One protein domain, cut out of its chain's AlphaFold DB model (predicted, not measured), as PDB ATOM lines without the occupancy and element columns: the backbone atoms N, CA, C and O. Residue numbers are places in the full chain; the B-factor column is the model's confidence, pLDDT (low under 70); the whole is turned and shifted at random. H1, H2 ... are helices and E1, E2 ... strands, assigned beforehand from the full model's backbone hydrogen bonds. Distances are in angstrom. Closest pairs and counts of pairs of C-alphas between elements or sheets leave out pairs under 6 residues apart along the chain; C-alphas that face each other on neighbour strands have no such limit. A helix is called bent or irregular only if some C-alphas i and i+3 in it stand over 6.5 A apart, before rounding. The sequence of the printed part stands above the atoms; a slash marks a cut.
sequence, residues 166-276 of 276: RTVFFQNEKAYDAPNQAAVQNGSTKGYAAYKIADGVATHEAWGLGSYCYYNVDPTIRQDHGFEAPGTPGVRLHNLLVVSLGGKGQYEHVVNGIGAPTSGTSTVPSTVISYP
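This is residues 166 to 276 of the 276 residues of an uncharacterized protein of Streptomyces sp. 2323.1 (UniProt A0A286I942). With little regular structure, this domain is a bent, twisted wall of four strands, E1, E3, E4 and E5, with loops and short E2 over one face and small H1 beyond them. Of 111 printed residues, 41 are in named elements, mostly strand: E1, H1, E2, E3, E4, E5. The sheet, order E1 E3 E4 E5, is mixed. The whole is compact, radius of gyration of the C-alphas 13.3 A, spanning 38 by 29 by 20 A.

E1, residues 166 to 173, begins at C-alpha 166 (15.487, 52.183, 126.379). H1 is 181 to 184, E2 195 to 197, E3 204 to 213 with 24.8 A, E4 235 to 244 with 26.0 A. E5, 270 to 275, ends at C-alpha 275 (23.776, 57.043, 115.694).

E1 and E3 are parallel at 8 degrees, N 169 to O 207 2.8 A. E3 and E4 are parallel at 8 degrees, N 208 to O 238 2.8 A. E4 and E5 form an antiparallel hairpin, N 239 to O 273 2.9 A. E2 pairs with no named strand. H1, too short for an O i to N i+4 pair, is not on the sheet.

The printed part has no cut. Links E3 to E4 and E4 to E5 are long. No printed residue is under 70 in pLDDT.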
ATOM      1  N   ARG A 166      14.885  53.262 127.165       98.94
ATOM      2  CA  ARG A 166      15.487  52.183 126.379       98.94
ATOM      3  C   ARG A 166      14.470  51.406 125.560       98.94
ATOM      4  O   ARG A 166      13.450  50.989 126.103       98.94
ATOM      5  N   THR A 167      14.812  51.119 124.306       98.94
ATOM      6  CA  THR A 167      14.023  50.232 123.435       98.94
ATOM      7  C   THR A 167      14.887  49.120 122.856       98.94
ATOM      8  O   THR A 167      15.875  49.385 122.180       98.94
ATOM      9  N   VAL A 168      14.508  47.862 123.067       98.94
ATOM     10  CA  VAL A 168      15.145  46.704 122.427       98.94
ATOM     11  C   VAL A 168      14.123  46.054 121.509       98.94
ATOM     12  O   VAL A 168      13.141  45.489 121.984       98.94
ATOM     13  N   PHE A 169      14.399  46.108 120.207       98.94
ATOM     14  CA  PHE A 169      13.493  45.775 119.112       98.94
ATOM     15  C   PHE A 169      12.338  46.774 118.941       98.94
ATOM     16  O   PHE A 169      11.508  46.954 119.835       98.94
ATOM     17  N   PHE A 170      12.256  47.361 117.746       98.94
ATOM     18  CA  PHE A 170      11.119  48.149 117.282       98.94
ATOM     19  C   PHE A 170      10.750  47.778 115.848       98.94
ATOM     20  O   PHE A 170      11.616  47.736 114.970       98.94
ATOM     21  N   GLN A 171       9.461  47.576 115.613       98.88
ATOM     22  CA  GLN A 171       8.883  47.402 114.291       98.88
ATOM     23  C   GLN A 171       7.773  48.438 114.090       98.88
ATOM     24  O   GLN A 171       6.973  48.701 114.991       98.88
ATOM     25  N   ASN A 172       7.756  49.036 112.903       98.94
ATOM     26  CA  ASN A 172       6.734  49.981 112.491       98.94
ATOM     27  C   ASN A 172       6.467  49.913 110.996       98.94
ATOM     28  O   ASN A 172       7.404  49.944 110.210       98.94
ATOM     29  N   GLU A 173       5.207  50.024 110.609       98.88
ATOM     30  CA  GLU A 173       4.792  50.389 109.259       98.88
ATOM     31  C   GLU A 173       4.078  51.751 109.279       98.88
ATOM     32  O   GLU A 173       3.233  52.006 110.137       98.88
ATOM     33  N   LYS A 174       4.390  52.654 108.344       98.94
ATOM     34  CA  LYS A 174       3.700  53.954 108.229       98.94
ATOM     35  C   LYS A 174       2.257  53.788 107.736       98.94
ATOM     36  O   LYS A 174       1.874  52.743 107.219       98.94
ATOM     37  N   ALA A 175       1.445  54.836 107.876       98.81
ATOM     38  CA  ALA A 175       0.077  54.853 107.361       98.81
ATOM     39  C   ALA A 175       0.060  54.750 105.828       98.81
ATOM     40  O   ALA A 175       0.570  55.628 105.133       98.81
ATOM     41  N   TYR A 176      -0.546  53.695 105.292       98.81
ATOM     42  CA  TYR A 176      -0.587  53.443 103.846       98.81
ATOM     43  C   TYR A 176      -1.492  54.423 103.093       98.81
ATOM     44  O   TYR A 176      -1.325  54.680 101.898       98.81
ATOM     45  N   ASP A 177      -2.461  54.966 103.818       98.81
ATOM     46  CA  ASP A 177      -3.649  55.628 103.312       98.81
ATOM     47  C   ASP A 177      -3.590  57.160 103.381       98.81
ATOM     48  O   ASP A 177      -4.608  57.831 103.200       98.81
ATOM     49  N   ALA A 178      -2.398  57.726 103.604       98.75
ATOM     50  CA  ALA A 178      -2.177  59.158 103.450       98.75
ATOM     51  C   ALA A 178      -2.603  59.604 102.035       98.75
ATOM     52  O   ALA A 178      -2.092  59.073 101.045       98.75
ATOM     53  N   PRO A 179      -3.531  60.573 101.904       98.75
ATOM     54  CA  PRO A 179      -4.127  60.896 100.608       98.75
ATOM     55  C   PRO A 179      -3.201  61.709  99.696       98.75
ATOM     56  O   PRO A 179      -3.485  61.837  98.509       98.75
ATOM     57  N   ASN A 180      -2.171  62.344 100.262       98.81
ATOM     58  CA  ASN A 180      -1.138  63.111  99.568       98.81
ATOM     59  C   ASN A 180      -0.042  63.548 100.554       98.81
ATOM     60  O   ASN A 180      -0.210  63.456 101.772       98.81
ATOM     61  N   GLN A 181       1.051  64.114 100.031       98.81
ATOM     62  CA  GLN A 181       2.160  64.640 100.837       98.81
ATOM     63  C   GLN A 181       1.731  65.703 101.865       98.81
ATOM     64  O   GLN A 181       2.273  65.739 102.967       98.81
ATOM     65  N   ALA A 182       0.769  66.570 101.527       98.75
ATOM     66  CA  ALA A 182       0.357  67.664 102.406       98.75
ATOM     67  C   ALA A 182      -0.346  67.161 103.675       98.75
ATOM     68  O   ALA A 182      -0.205  67.772 104.731       98.75
ATOM     69  N   ALA A 183      -1.054  66.029 103.596       98.69
ATOM     70  CA  ALA A 183      -1.726  65.418 104.742       98.69
ATOM     71  C   ALA A 183      -0.754  64.926 105.828       98.69
ATOM     72  O   ALA A 183      -1.134  64.844 106.994       98.69
ATOM     73  N   VAL A 184       0.490  64.625 105.446       98.69
ATOM     74  CA  VAL A 184       1.553  64.150 106.344       98.69
ATOM     75  C   VAL A 184       2.665  65.180 106.541       98.69
ATOM     76  O   VAL A 184       3.687  64.875 107.145       98.69
ATOM     77  N   GLN A 185       2.507  66.407 106.041       98.56
ATOM     78  CA  GLN A 185       3.525  67.444 106.192       98.56
ATOM     79  C   GLN A 185       3.672  67.840 107.671       98.56
ATOM     80  O   GLN A 185       2.706  68.247 108.315       98.56
ATOM     81  N   ASN A 186       4.894  67.770 108.200       98.56
ATOM     82  CA  ASN A 186       5.220  68.105 109.581       98.56
ATOM     83  C   ASN A 186       6.140  69.334 109.624       98.56
ATOM     84  O   ASN A 186       7.365  69.227 109.657       98.56
ATOM     85  N   GLY A 187       5.549  70.529 109.548       98.00
ATOM     86  CA  GLY A 187       6.321  71.762 109.376       98.00
ATOM     87  C   GLY A 187       7.133  71.713 108.077       98.00
ATOM     88  O   GLY A 187       6.569  71.519 107.001       98.00
ATOM     89  N   SER A 188       8.456  71.863 108.162       97.12
ATOM     90  CA  SER A 188       9.359  71.703 107.012       97.12
ATOM     91  C   SER A 188       9.711  70.245 106.687       97.12
ATOM     92  O   SER A 188      10.228  69.989 105.603       97.12
ATOM     93  N   THR A 189       9.425  69.299 107.584       98.62
ATOM     94  CA  THR A 189       9.746  67.872 107.433       98.62
ATOM     95  C   THR A 189       8.632  67.141 106.687       98.62
ATOM     96  O   THR A 189       7.443  67.354 106.942       98.62
ATOM     97  N   LYS A 190       8.996  66.266 105.748       98.81
ATOM     98  CA  LYS A 190       8.034  65.449 104.998       98.81
ATOM     99  C   LYS A 190       7.670  64.204 105.803       98.81
ATOM    100  O   LYS A 190       8.478  63.289 105.915       98.81
ATOM    101  N   GLY A 191       6.454  64.131 106.326       98.75
ATOM    102  CA  GLY A 191       6.055  63.006 107.167       98.75
ATOM    103  C   GLY A 191       6.445  63.184 108.633       98.75
ATOM    104  O   GLY A 191       7.286  64.002 109.004       98.75
ATOM    105  N   TYR A 192       5.806  62.381 109.473       98.94
ATOM    106  CA  TYR A 192       6.128  62.236 110.888       98.94
ATOM    107  C   TYR A 192       6.961  60.970 111.070       98.94
ATOM    108  O   TYR A 192       6.620  59.934 110.493       98.94
ATOM    109  N   ALA A 193       8.042  61.029 111.844       98.94
ATOM    110  CA  ALA A 193       8.866  59.858 112.137       98.94
ATOM    111  C   ALA A 193       8.035  58.712 112.742       98.94
ATOM    112  O   ALA A 193       7.022  58.940 113.403       98.94
ATOM    113  N   ALA A 194       8.467  57.475 112.530       99.00
ATOM    114  CA  ALA A 194       7.930  56.327 113.249       99.00
ATOM    115  C   ALA A 194       8.294  56.376 114.735       99.00
ATOM    116  O   ALA A 194       7.504  56.005 115.593       99.00
ATOM    117  N   TYR A 195       9.490  56.870 115.042       98.94
ATOM    118  CA  TYR A 195       9.981  56.977 116.406       98.94
ATOM    119  C   TYR A 195      10.711  58.306 116.570       98.94
ATOM    120  O   TYR A 195      11.801  58.497 116.023       98.94
ATOM    121  N   LYS A 196      10.090  59.234 117.303       98.94
ATOM    122  CA  LYS A 196      10.681  60.522 117.666       98.94
ATOM    123  C   LYS A 196      11.162  60.495 119.109       98.94
ATOM    124  O   LYS A 196      10.362  60.303 120.016       98.94
ATOM    125  N   ILE A 197      12.437  60.792 119.320       98.94
ATOM    126  CA  ILE A 197      12.984  61.220 120.606       98.94
ATOM    127  C   ILE A 197      12.910  62.748 120.631       98.94
ATOM    128  O   ILE A 197      13.336  63.419 119.688       98.94
ATOM    129  N   ALA A 198      12.305  63.308 121.674       98.75
ATOM    130  CA  ALA A 198      12.123  64.746 121.798       98.75
ATOM    131  C   ALA A 198      13.468  65.468 121.955       98.75
ATOM    132  O   ALA A 198      14.387  64.970 122.599       98.75
ATOM    133  N   ASP A 199      13.550  66.679 121.405       98.06
ATOM    134  CA  ASP A 199      14.794  67.448 121.272       98.06
ATOM    135  C   ASP A 199      15.484  67.734 122.618       98.06
ATOM    136  O   ASP A 199      16.701  67.898 122.674       98.06
ATOM    137  N   GLY A 200      14.699  67.796 123.699       98.06
ATOM    138  CA  GLY A 200      15.179  68.041 125.058       98.06
ATOM    139  C   GLY A 200      15.744  66.817 125.783       98.06
ATOM    140  O   GLY A 200      16.311  67.001 126.854       98.06
ATOM    141  N   VAL A 201      15.601  65.605 125.231       98.69
ATOM    142  CA  VAL A 201      16.087  64.372 125.868       98.69
ATOM    143  C   VAL A 201      17.610  64.304 125.785       98.69
ATOM    144  O   VAL A 201      18.195  64.333 124.698       98.69
ATOM    145  N   ALA A 202      18.266  64.176 126.935       98.69
ATOM    146  CA  ALA A 202      19.717  64.082 127.028       98.69
ATOM    147  C   ALA A 202      20.225  62.638 126.924       98.69
ATOM    148  O   ALA A 202      21.315  62.417 126.395       98.69
ATOM    149  N   THR A 203      19.463  61.666 127.439       98.88
ATOM    150  CA  THR A 203      19.855  60.250 127.454       98.88
ATOM    151  C   THR A 203      18.759  59.355 126.895       98.88
ATOM    152  O   THR A 203      17.644  59.341 127.407       98.88
ATOM    153  N   HIS A 204      19.084  58.552 125.888       98.94
ATOM    154  CA  HIS A 204      18.188  57.532 125.344       98.94
ATOM    155  C   HIS A 204      19.009  56.454 124.639       98.94
ATOM    156  O   HIS A 204      20.042  56.768 124.048       98.94
ATOM    157  N   GLU A 205      18.567  55.198 124.650       98.94
ATOM    158  CA  GLU A 205      19.260  54.165 123.880       98.94
ATOM    159  C   GLU A 205      18.333  53.122 123.260       98.94
ATOM    160  O   GLU A 205      17.485  52.555 123.941       98.94
ATOM    161  N   ALA A 206      18.499  52.833 121.969       98.94
ATOM    162  CA  ALA A 206      17.642  51.861 121.295       98.94
ATOM    163  C   ALA A 206      18.391  50.941 120.319       98.94
ATOM    164  O   ALA A 206      19.353  51.354 119.673       98.94
ATOM    165  N   TRP A 207      17.933  49.689 120.197       98.94
ATOM    166  CA  TRP A 207      18.579  48.634 119.402       98.94
ATOM    167  C   TRP A 207      17.601  47.905 118.487       98.94
ATOM    168  O   TRP A 207      16.581  47.402 118.953       98.94
ATOM    169  N   GLY A 208      17.958  47.773 117.207       98.88
ATOM    170  CA  GLY A 208      17.187  47.016 116.222       98.88
ATOM    171  C   GLY A 208      15.842  47.667 115.928       98.88
ATOM    172  O   GLY A 208      14.808  47.145 116.337       98.88
ATOM    173  N   LEU A 209      15.858  48.810 115.244       98.94
ATOM    174  CA  LEU A 209      14.644  49.556 114.914       98.94
ATOM    175  C   LEU A 209      14.397  49.515 113.405       98.94
ATOM    176  O   LEU A 209      15.283  49.863 112.622       98.94
ATOM    177  N   GLY A 210      13.185  49.138 113.002       98.94
ATOM    178  CA  GLY A 210      12.752  49.100 111.608       98.94
ATOM    179  C   GLY A 210      11.497  49.927 111.359       98.94
ATOM    180  O   GLY A 210      10.530  49.811 112.109       98.94
ATOM    181  N   SER A 211      11.504  50.728 110.291       98.94
ATOM    182  CA  SER A 211      10.310  51.425 109.799       98.94
ATOM    183  C   SER A 211      10.075  51.153 108.308       98.94
ATOM    184  O   SER A 211      10.948  51.367 107.464       98.94
ATOM    185  N   TYR A 212       8.890  50.658 107.971       98.94
ATOM    186  CA  TYR A 212       8.476  50.278 106.620       98.94
ATOM    187  C   TYR A 212       7.469  51.301 106.084       98.94
ATOM    188  O   TYR A 212       6.736  51.930 106.849       98.94
ATOM    189  N   CYS A 213       7.440  51.534 104.774       98.88
ATOM    190  CA  CYS A 213       6.381  52.318 104.142       98.88
ATOM    191  C   CYS A 213       5.763  51.571 102.963       98.88
ATOM    192  O   CYS A 213       6.450  50.907 102.183       98.88
ATOM    193  N   TYR A 214       4.447  51.723 102.839       98.88
ATOM    194  CA  TYR A 214       3.649  51.192 101.745       98.88
ATOM    195  C   TYR A 214       2.528  52.179 101.416       98.88
ATOM    196  O   TYR A 214       1.349  51.877 101.555       98.88
ATOM    197  N   TYR A 215       2.892  53.396 101.003       98.75
ATOM    198  CA  TYR A 215       1.950  54.438 100.582       98.75
ATOM    199  C   TYR A 215       1.256  54.027  99.273       98.75
ATOM    200  O   TYR A 215       1.582  54.495  98.184       98.75
ATOM    201  N   ASN A 216       0.355  53.053  99.342       98.62
ATOM    202  CA  ASN A 216      -0.317  52.474  98.186       98.62
ATOM    203  C   ASN A 216      -1.387  53.413  97.618       98.62
ATOM    204  O   ASN A 216      -1.628  53.363  96.410       98.62
ATOM    205  N   VAL A 217      -1.971  54.273  98.462       98.69
ATOM    206  CA  VAL A 217      -2.956  55.291  98.073       98.69
ATOM    207  C   VAL A 217      -2.299  56.416  97.273       98.69
ATOM    208  O   VAL A 217      -2.764  56.719  96.175       98.69
ATOM    209  N   ASP A 218      -1.188  56.975  97.759       98.75
ATOM    210  CA  ASP A 218      -0.346  57.902  96.992       98.75
ATOM    211  C   ASP A 218       1.135  57.473  97.032       98.75
ATOM    212  O   ASP A 218       1.903  57.900  97.900       98.75
ATOM    213  N   PRO A 219       1.585  56.670  96.049       98.62
ATOM    214  CA  PRO A 219       2.969  56.200  95.972       98.62
ATOM    215  C   PRO A 219       4.004  57.299  95.710       98.62
ATOM    216  O   PRO A 219       5.206  57.015  95.707       98.62
ATOM    217  N   THR A 220       3.577  58.537  95.437       98.69
ATOM    218  CA  THR A 220       4.489  59.667  95.227       98.69
ATOM    219  C   THR A 220       4.990  60.269  96.536       98.69
ATOM    220  O   THR A 220       5.999  60.977  96.514       98.69
ATOM    221  N   ILE A 221       4.361  59.926  97.666       98.88
ATOM    222  CA  ILE A 221       4.741  60.405  98.994       98.88
ATOM    223  C   ILE A 221       6.214  60.097  99.298       98.88
ATOM    224  O   ILE A 221       6.786  59.062  98.926       98.88
ATOM    225  N   ARG A 222       6.842  61.052  99.976       98.88
ATOM    226  CA  ARG A 222       8.157  60.943 100.592       98.88
ATOM    227  C   ARG A 222       8.013  61.052 102.102       98.88
ATOM    228  O   ARG A 222       7.329  61.941 102.610       98.88
ATOM    229  N   GLN A 223       8.677  60.135 102.785       98.94
ATOM    230  CA  GLN A 223       8.896  60.160 104.219       98.94
ATOM    231  C   GLN A 223      10.346  60.589 104.433       98.94
ATOM    232  O   GLN A 223      11.249  59.936 103.927       98.94
ATOM    233  N   ASP A 224      10.586  61.689 105.134       98.94
ATOM    234  CA  ASP A 224      11.931  62.239 105.305       98.94
ATOM    235  C   ASP A 224      12.839  61.211 105.990       98.94
ATOM    236  O   ASP A 224      13.855  60.810 105.439       98.94
ATOM    237  N   HIS A 225      12.386  60.665 107.119       98.94
ATOM    238  CA  HIS A 225      13.099  59.648 107.884       98.94
ATOM    239  C   HIS A 225      12.145  58.716 108.634       98.94
ATOM    240  O   HIS A 225      10.988  59.057 108.900       98.94
ATOM    241  N   GLY A 226      12.640  57.531 108.998       98.94
ATOM    242  CA  GLY A 226      11.955  56.635 109.933       98.94
ATOM    243  C   GLY A 226      12.132  57.078 111.384       98.94
ATOM    244  O   GLY A 226      11.199  56.983 112.179       98.94
ATOM    245  N   PHE A 227      13.302  57.622 111.721       99.00
ATOM    246  CA  PHE A 227      13.685  57.947 113.096       99.00
ATOM    247  C   PHE A 227      14.065  59.423 113.231       99.00
ATOM    248  O   PHE A 227      14.757  59.962 112.371       99.00
ATOM    249  N   GLU A 228      13.637  60.069 114.314       98.94
ATOM    250  CA  GLU A 228      13.975  61.464 114.623       98.94
ATOM    251  C   GLU A 228      14.571  61.542 116.030       98.94
ATOM    252  O   GLU A 228      13.935  61.093 116.983       98.94
ATOM    253  N   ALA A 229      15.784  62.074 116.187       98.81
ATOM    254  CA  ALA A 229      16.466  62.094 117.484       98.81
ATOM    255  C   ALA A 229      17.453  63.268 117.647       98.81
ATOM    256  O   ALA A 229      17.981  63.768 116.650       98.81
ATOM    257  N   PRO A 230      17.754  63.702 118.888       98.44
ATOM    258  CA  PRO A 230      18.865  64.610 119.163       98.44
ATOM    259  C   PRO A 230      20.221  63.990 118.803       98.44
ATOM    260  O   PRO A 230      20.507  62.851 119.161       98.44
ATOM    261  N   GLY A 231      21.105  64.776 118.184       96.62
ATOM    262  CA  GLY A 231      22.495  64.385 117.907       96.62
ATOM    263  C   GLY A 231      23.437  64.593 119.100       96.62
ATOM    264  O   GLY A 231      24.508  65.178 118.932       96.62
ATOM    265  N   THR A 232      23.026  64.214 120.312       95.00
ATOM    266  CA  THR A 232      23.821  64.383 121.543       95.00
ATOM    267  C   THR A 232      24.520  63.072 121.932       95.00
ATOM    268  O   THR A 232      23.999  61.999 121.640       95.00
ATOM    269  N   PRO A 233      25.672  63.097 122.637       96.38
ATOM    270  CA  PRO A 233      26.399  61.867 122.985       96.38
ATOM    271  C   PRO A 233      25.619  60.855 123.844       96.38
ATOM    272  O   PRO A 233      25.986  59.681 123.884       96.38
ATOM    273  N   GLY A 234      24.592  61.307 124.572       98.31
ATOM    274  CA  GLY A 234      23.774  60.463 125.446       98.31
ATOM    275  C   GLY A 234      22.587  59.794 124.749       98.31
ATOM    276  O   GLY A 234      22.011  58.863 125.311       98.31
ATOM    277  N   VAL A 235      22.232  60.215 123.533       98.88
ATOM    278  CA  VAL A 235      21.180  59.592 122.723       98.88
ATOM    279  C   VAL A 235      21.848  58.674 121.715       98.88
ATOM    280  O   VAL A 235      22.522  59.165 120.827       98.88
ATOM    281  N   ARG A 236      21.703  57.351 121.841       98.88
ATOM    282  CA  ARG A 236      22.398  56.378 120.984       98.88
ATOM    283  C   ARG A 236      21.434  55.392 120.340       98.88
ATOM    284  O   ARG A 236      20.608  54.798 121.023       98.88
ATOM    285  N   LEU A 237      21.544  55.173 119.037       98.94
ATOM    286  CA  LEU A 237      20.721  54.197 118.324       98.94
ATOM    287  C   LEU A 237      21.604  53.205 117.579       98.94
ATOM    288  O   LEU A 237      22.631  53.576 117.012       98.94
ATOM    289  N   HIS A 238      21.180  51.944 117.554       98.88
ATOM    290  CA  HIS A 238      21.960  50.841 117.007       98.88
ATOM    291  C   HIS A 238      21.116  50.009 116.050       98.88
ATOM    292  O   HIS A 238      20.030  49.559 116.411       98.88
ATOM    293  N   ASN A 239      21.650  49.721 114.864       98.88
ATOM    294  CA  ASN A 239      21.019  48.870 113.851       98.88
ATOM    295  C   ASN A 239      19.627  49.377 113.434       98.88
ATOM    296  O   ASN A 239      18.610  48.717 113.648       98.88
ATOM    297  N   LEU A 240      19.603  50.571 112.851       98.94
ATOM    298  CA  LEU A 240      18.419  51.184 112.264       98.94
ATOM    299  C   LEU A 240      18.235  50.722 110.820       98.94
ATOM    300  O   LEU A 240      19.211  50.603 110.071       98.94
ATOM    301  N   LEU A 241      16.983  50.549 110.405       98.94
ATOM    302  CA  LEU A 241      16.630  50.344 109.007       98.94
ATOM    303  C   LEU A 241      15.325  51.036 108.622       98.94
ATOM    304  O   LEU A 241      14.389  51.127 109.417       98.94
ATOM    305  N   VAL A 242      15.256  51.473 107.366       99.00
ATOM    306  CA  VAL A 242      14.004  51.861 106.709       99.00
ATOM    307  C   VAL A 242      13.831  51.113 105.394       99.00
ATOM    308  O   VAL A 242      14.813  50.763 104.730       99.00
ATOM    309  N   VAL A 243      12.584  50.844 105.013       98.94
ATOM    310  CA  VAL A 243      12.262  50.026 103.837       98.94
ATOM    311  C   VAL A 243      11.031  50.572 103.123       98.94
ATOM    312  O   VAL A 243       9.999  50.804 103.743       98.94
ATOM    313  N   SER A 244      11.106  50.705 101.800       98.94
ATOM    314  CA  SER A 244       9.916  50.868 100.959       98.94
ATOM    315  C   SER A 244       9.447  49.506 100.457       98.94
ATOM    316  O   SER A 244      10.211  48.770  99.822       98.94
ATOM    317  N   LEU A 245       8.189  49.166 100.724       98.81
ATOM    318  CA  LEU A 245       7.574  47.925 100.273       98.81
ATOM    319  C   LEU A 245       7.106  48.092  98.822       98.81
ATOM    320  O   LEU A 245       6.189  48.853  98.511       98.81
ATOM    321  N   GLY A 246       7.774  47.408  97.892       98.50
ATOM    322  CA  GLY A 246       7.409  47.440  96.470       98.50
ATOM    323  C   GLY A 246       7.501  48.822  95.801       98.50
ATOM    324  O   GLY A 246       6.884  49.032  94.754       98.50
ATOM    325  N   GLY A 247       8.236  49.774  96.386       98.38
ATOM    326  CA  GLY A 247       8.380  51.136  95.863       98.38
ATOM    327  C   GLY A 247       7.156  52.035  96.067       98.38
ATOM    328  O   GLY A 247       6.982  53.005  95.324       98.38
ATOM    329  N   LYS A 248       6.271  51.704  97.016       98.75
ATOM    330  CA  LYS A 248       5.072  52.491  97.340       98.75
ATOM    331  C   LYS A 248       5.409  53.589  98.348       98.75
ATOM    332  O   LYS A 248       5.343  53.390  99.557       98.75
ATOM    333  N   GLY A 249       5.794  54.747  97.815       98.75
ATOM    334  CA  GLY A 249       6.471  55.800  98.568       98.75
ATOM    335  C   GLY A 249       7.939  55.458  98.828       98.75
ATOM    336  O   GLY A 249       8.398  54.360  98.513       98.75
ATOM    337  N   GLN A 250       8.710  56.418  99.332       98.88
ATOM    338  CA  GLN A 250      10.138  56.231  99.623       98.88
ATOM    339  C   GLN A 250      10.555  57.020 100.863       98.88
ATOM    340  O   GLN A 250      10.002  58.091 101.127       98.88
ATOM    341  N   TYR A 251      11.561  56.506 101.566       98.94
ATOM    342  CA  TYR A 251      12.292  57.240 102.591       98.94
ATOM    343  C   TYR A 251      13.397  58.093 101.964       98.94
ATOM    344  O   TYR A 251      14.086  57.621 101.056       98.94
ATOM    345  N   GLU A 252      13.592  59.320 102.451       98.94
ATOM    346  CA  GLU A 252      14.724  60.172 102.051       98.94
ATOM    347  C   GLU A 252      15.990  59.820 102.857       98.94
ATOM    348  O   GLU A 252      17.090  59.810 102.303       98.94
ATOM    349  N   HIS A 253      15.815  59.421 104.118       98.94
ATOM    350  CA  HIS A 253      16.857  59.079 105.082       98.94
ATOM    351  C   HIS A 253      16.396  57.982 106.055       98.94
ATOM    352  O   HIS A 253      15.216  57.638 106.142       98.94
ATOM    353  N   VAL A 254      17.339  57.418 106.815       98.94
ATOM    354  CA  VAL A 254      17.039  56.449 107.881       98.94
ATOM    355  C   VAL A 254      16.664  57.202 109.159       98.94
ATOM    356  O   VAL A 254      15.563  57.021 109.680       98.94
ATOM    357  N   VAL A 255      17.556  58.078 109.636       98.94
ATOM    358  CA  VAL A 255      17.400  58.871 110.866       98.94
ATOM    359  C   VAL A 255      17.796  60.324 110.621       98.94
ATOM    360  O   VAL A 255      18.895  60.576 110.133       98.94
ATOM    361  N   ASN A 256      16.939  61.285 110.973       98.75
ATOM    362  CA  ASN A 256      17.117  62.702 110.633       98.75
ATOM    363  C   ASN A 256      17.534  62.860 109.149       98.75
ATOM    364  O   ASN A 256      16.818  62.423 108.262       98.75
ATOM    365  N   GLY A 257      18.720  63.421 108.878       98.50
ATOM    366  CA  GLY A 257      19.327  63.525 107.542       98.50
ATOM    367  C   GLY A 257      20.422  62.487 107.239       98.50
ATOM    368  O   GLY A 257      21.270  62.732 106.382       98.50
ATOM    369  N   ILE A 258      20.488  61.378 107.983       98.81
ATOM    370  CA  ILE A 258      21.538  60.348 107.902       98.81
ATOM    371  C   ILE A 258      20.964  59.035 107.359       98.81
ATOM    372  O   ILE A 258      19.858  58.611 107.700       98.81
ATOM    373  N   GLY A 259      21.766  58.352 106.540       98.69
ATOM    374  CA  GLY A 259      21.383  57.128 105.842       98.69
ATOM    375  C   GLY A 259      20.906  57.421 104.422       98.69
ATOM    376  O   GLY A 259      20.381  58.498 104.132       98.69
ATOM    377  N   ALA A 260      21.144  56.470 103.521       98.69
ATOM    378  CA  ALA A 260      20.741  56.598 102.126       98.69
ATOM    379  C   ALA A 260      19.205  56.549 101.991       98.69
ATOM    380  O   ALA A 260      18.547  55.885 102.797       98.69
ATOM    381  N   PRO A 261      18.623  57.181 100.961       98.81
ATOM    382  CA  PRO A 261      17.213  56.998 100.653       98.81
ATOM    383  C   PRO A 261      16.926  55.557 100.227       98.81
ATOM    384  O   PRO A 261      17.787  54.870  99.663       98.81
ATOM    385  N   THR A 262      15.684  55.114 100.403       98.88
ATOM    386  CA  THR A 262      15.197  53.932  99.682       98.88
ATOM    387  C   THR A 262      14.923  54.307  98.223       98.88
ATOM    388  O   THR A 262      14.655  55.465  97.893       98.88
ATOM    389  N   SER A 263      15.021  53.346  97.302       97.31
ATOM    390  CA  SER A 263      14.790  53.614  95.880       97.31
ATOM    391  C   SER A 263      14.342  52.374  95.111       97.31
ATOM    392  O   SER A 263      14.557  51.241  95.538       97.31
ATOM    393  N   GLY A 264      13.722  52.595  93.949       97.31
ATOM    394  CA  GLY A 264      13.203  51.522  93.103       97.31
ATOM    395  C   GLY A 264      12.025  50.773  93.731       97.31
ATOM    396  O   GLY A 264      11.369  51.259  94.650       97.31
ATOM    397  N   THR A 265      11.731  49.594  93.187       97.88
ATOM    398  CA  THR A 265      10.627  48.723  93.634       97.88
ATOM    399  C   THR A 265      11.116  47.448  94.317       97.88
ATOM    400  O   THR A 265      10.317  46.692  94.866       97.88
ATOM    401  N   SER A 266      12.423  47.186  94.275       96.44
ATOM    402  CA  SER A 266      13.041  46.108  95.039       96.44
ATOM    403  C   SER A 266      12.992  46.482  96.515       96.44
ATOM    404  O   SER A 266      13.438  47.559  96.897       96.44
ATOM    405  N   THR A 267      12.441  45.599  97.346       98.38
ATOM    406  CA  THR A 267      12.274  45.835  98.790       98.38
ATOM    407  C   THR A 267      13.616  45.627  99.495       98.38
ATOM    408  O   THR A 267      13.875  44.579 100.080       98.38
ATOM    409  N   VAL A 268      14.516  46.600  99.344       98.56
ATOM    410  CA  VAL A 268      15.883  46.573  99.881       98.56
ATOM    411  C   VAL A 268      15.983  47.571 101.037       98.56
ATOM    412  O   VAL A 268      15.677  48.748 100.831       98.56
ATOM    413  N   PRO A 269      16.412  47.143 102.236       98.62
ATOM    414  CA  PRO A 269      16.588  48.054 103.360       98.62
ATOM    415  C   PRO A 269      17.705  49.073 103.135       98.62
ATOM    416  O   PRO A 269      18.792  48.719 102.681       98.62
ATOM    417  N   SER A 270      17.454  50.317 103.538       98.88
ATOM    418  CA  SER A 270      18.508  51.287 103.842       98.88
ATOM    419  C   SER A 270      18.802  51.240 105.336       98.88
ATOM    420  O   SER A 270      17.873  51.132 106.136       98.88
ATOM    421  N   THR A 271      20.077  51.284 105.723       98.88
ATOM    422  CA  THR A 271      20.498  51.008 107.101       98.88
ATOM    423  C   THR A 271      21.464  52.050 107.654       98.88
ATOM    424  O   THR A 271      22.232  52.677 106.922       98.88
ATOM    425  N   VAL A 272      21.441  52.206 108.977       98.88
ATOM    426  CA  VAL A 272      22.430  52.946 109.770       98.88
ATOM    427  C   VAL A 272      22.795  52.073 110.968       98.88
ATOM    428  O   VAL A 272      21.930  51.683 111.746       98.88
ATOM    429  N   ILE A 273      24.074  51.725 111.110       98.75
ATOM    430  CA  ILE A 273      24.524  50.798 112.163       98.75
ATOM    431  C   ILE A 273      24.583  51.497 113.527       98.75
ATOM    432  O   ILE A 273      24.251  50.881 114.537       98.75
ATOM    433  N   SER A 274      24.964  52.775 113.562       98.44
ATOM    434  CA  SER A 274      25.118  53.559 114.792       98.44
ATOM    435  C   SER A 274      24.706  55.014 114.579       98.44
ATOM    436  O   SER A 274      24.888  55.543 113.483       98.44
ATOM    437  N   TYR A 275      24.153  55.630 115.622       98.00
ATOM    438  CA  TYR A 275      23.776  57.043 115.694       98.00
ATOM    439  C   TYR A 275      23.943  57.566 117.140       98.00
ATOM    440  O   TYR A 275      23.658  56.793 118.059       98.00
ATOM    441  N   PRO A 276      24.304  58.846 117.359       81.12
ATOM    442  CA  PRO A 276      24.896  59.725 116.361       81.12
ATOM    443  C   PRO A 276      26.245  59.178 115.889       81.12
ATOM    444  O   PRO A 276      27.043  58.707 116.732       81.12
TER     445      PRO A 276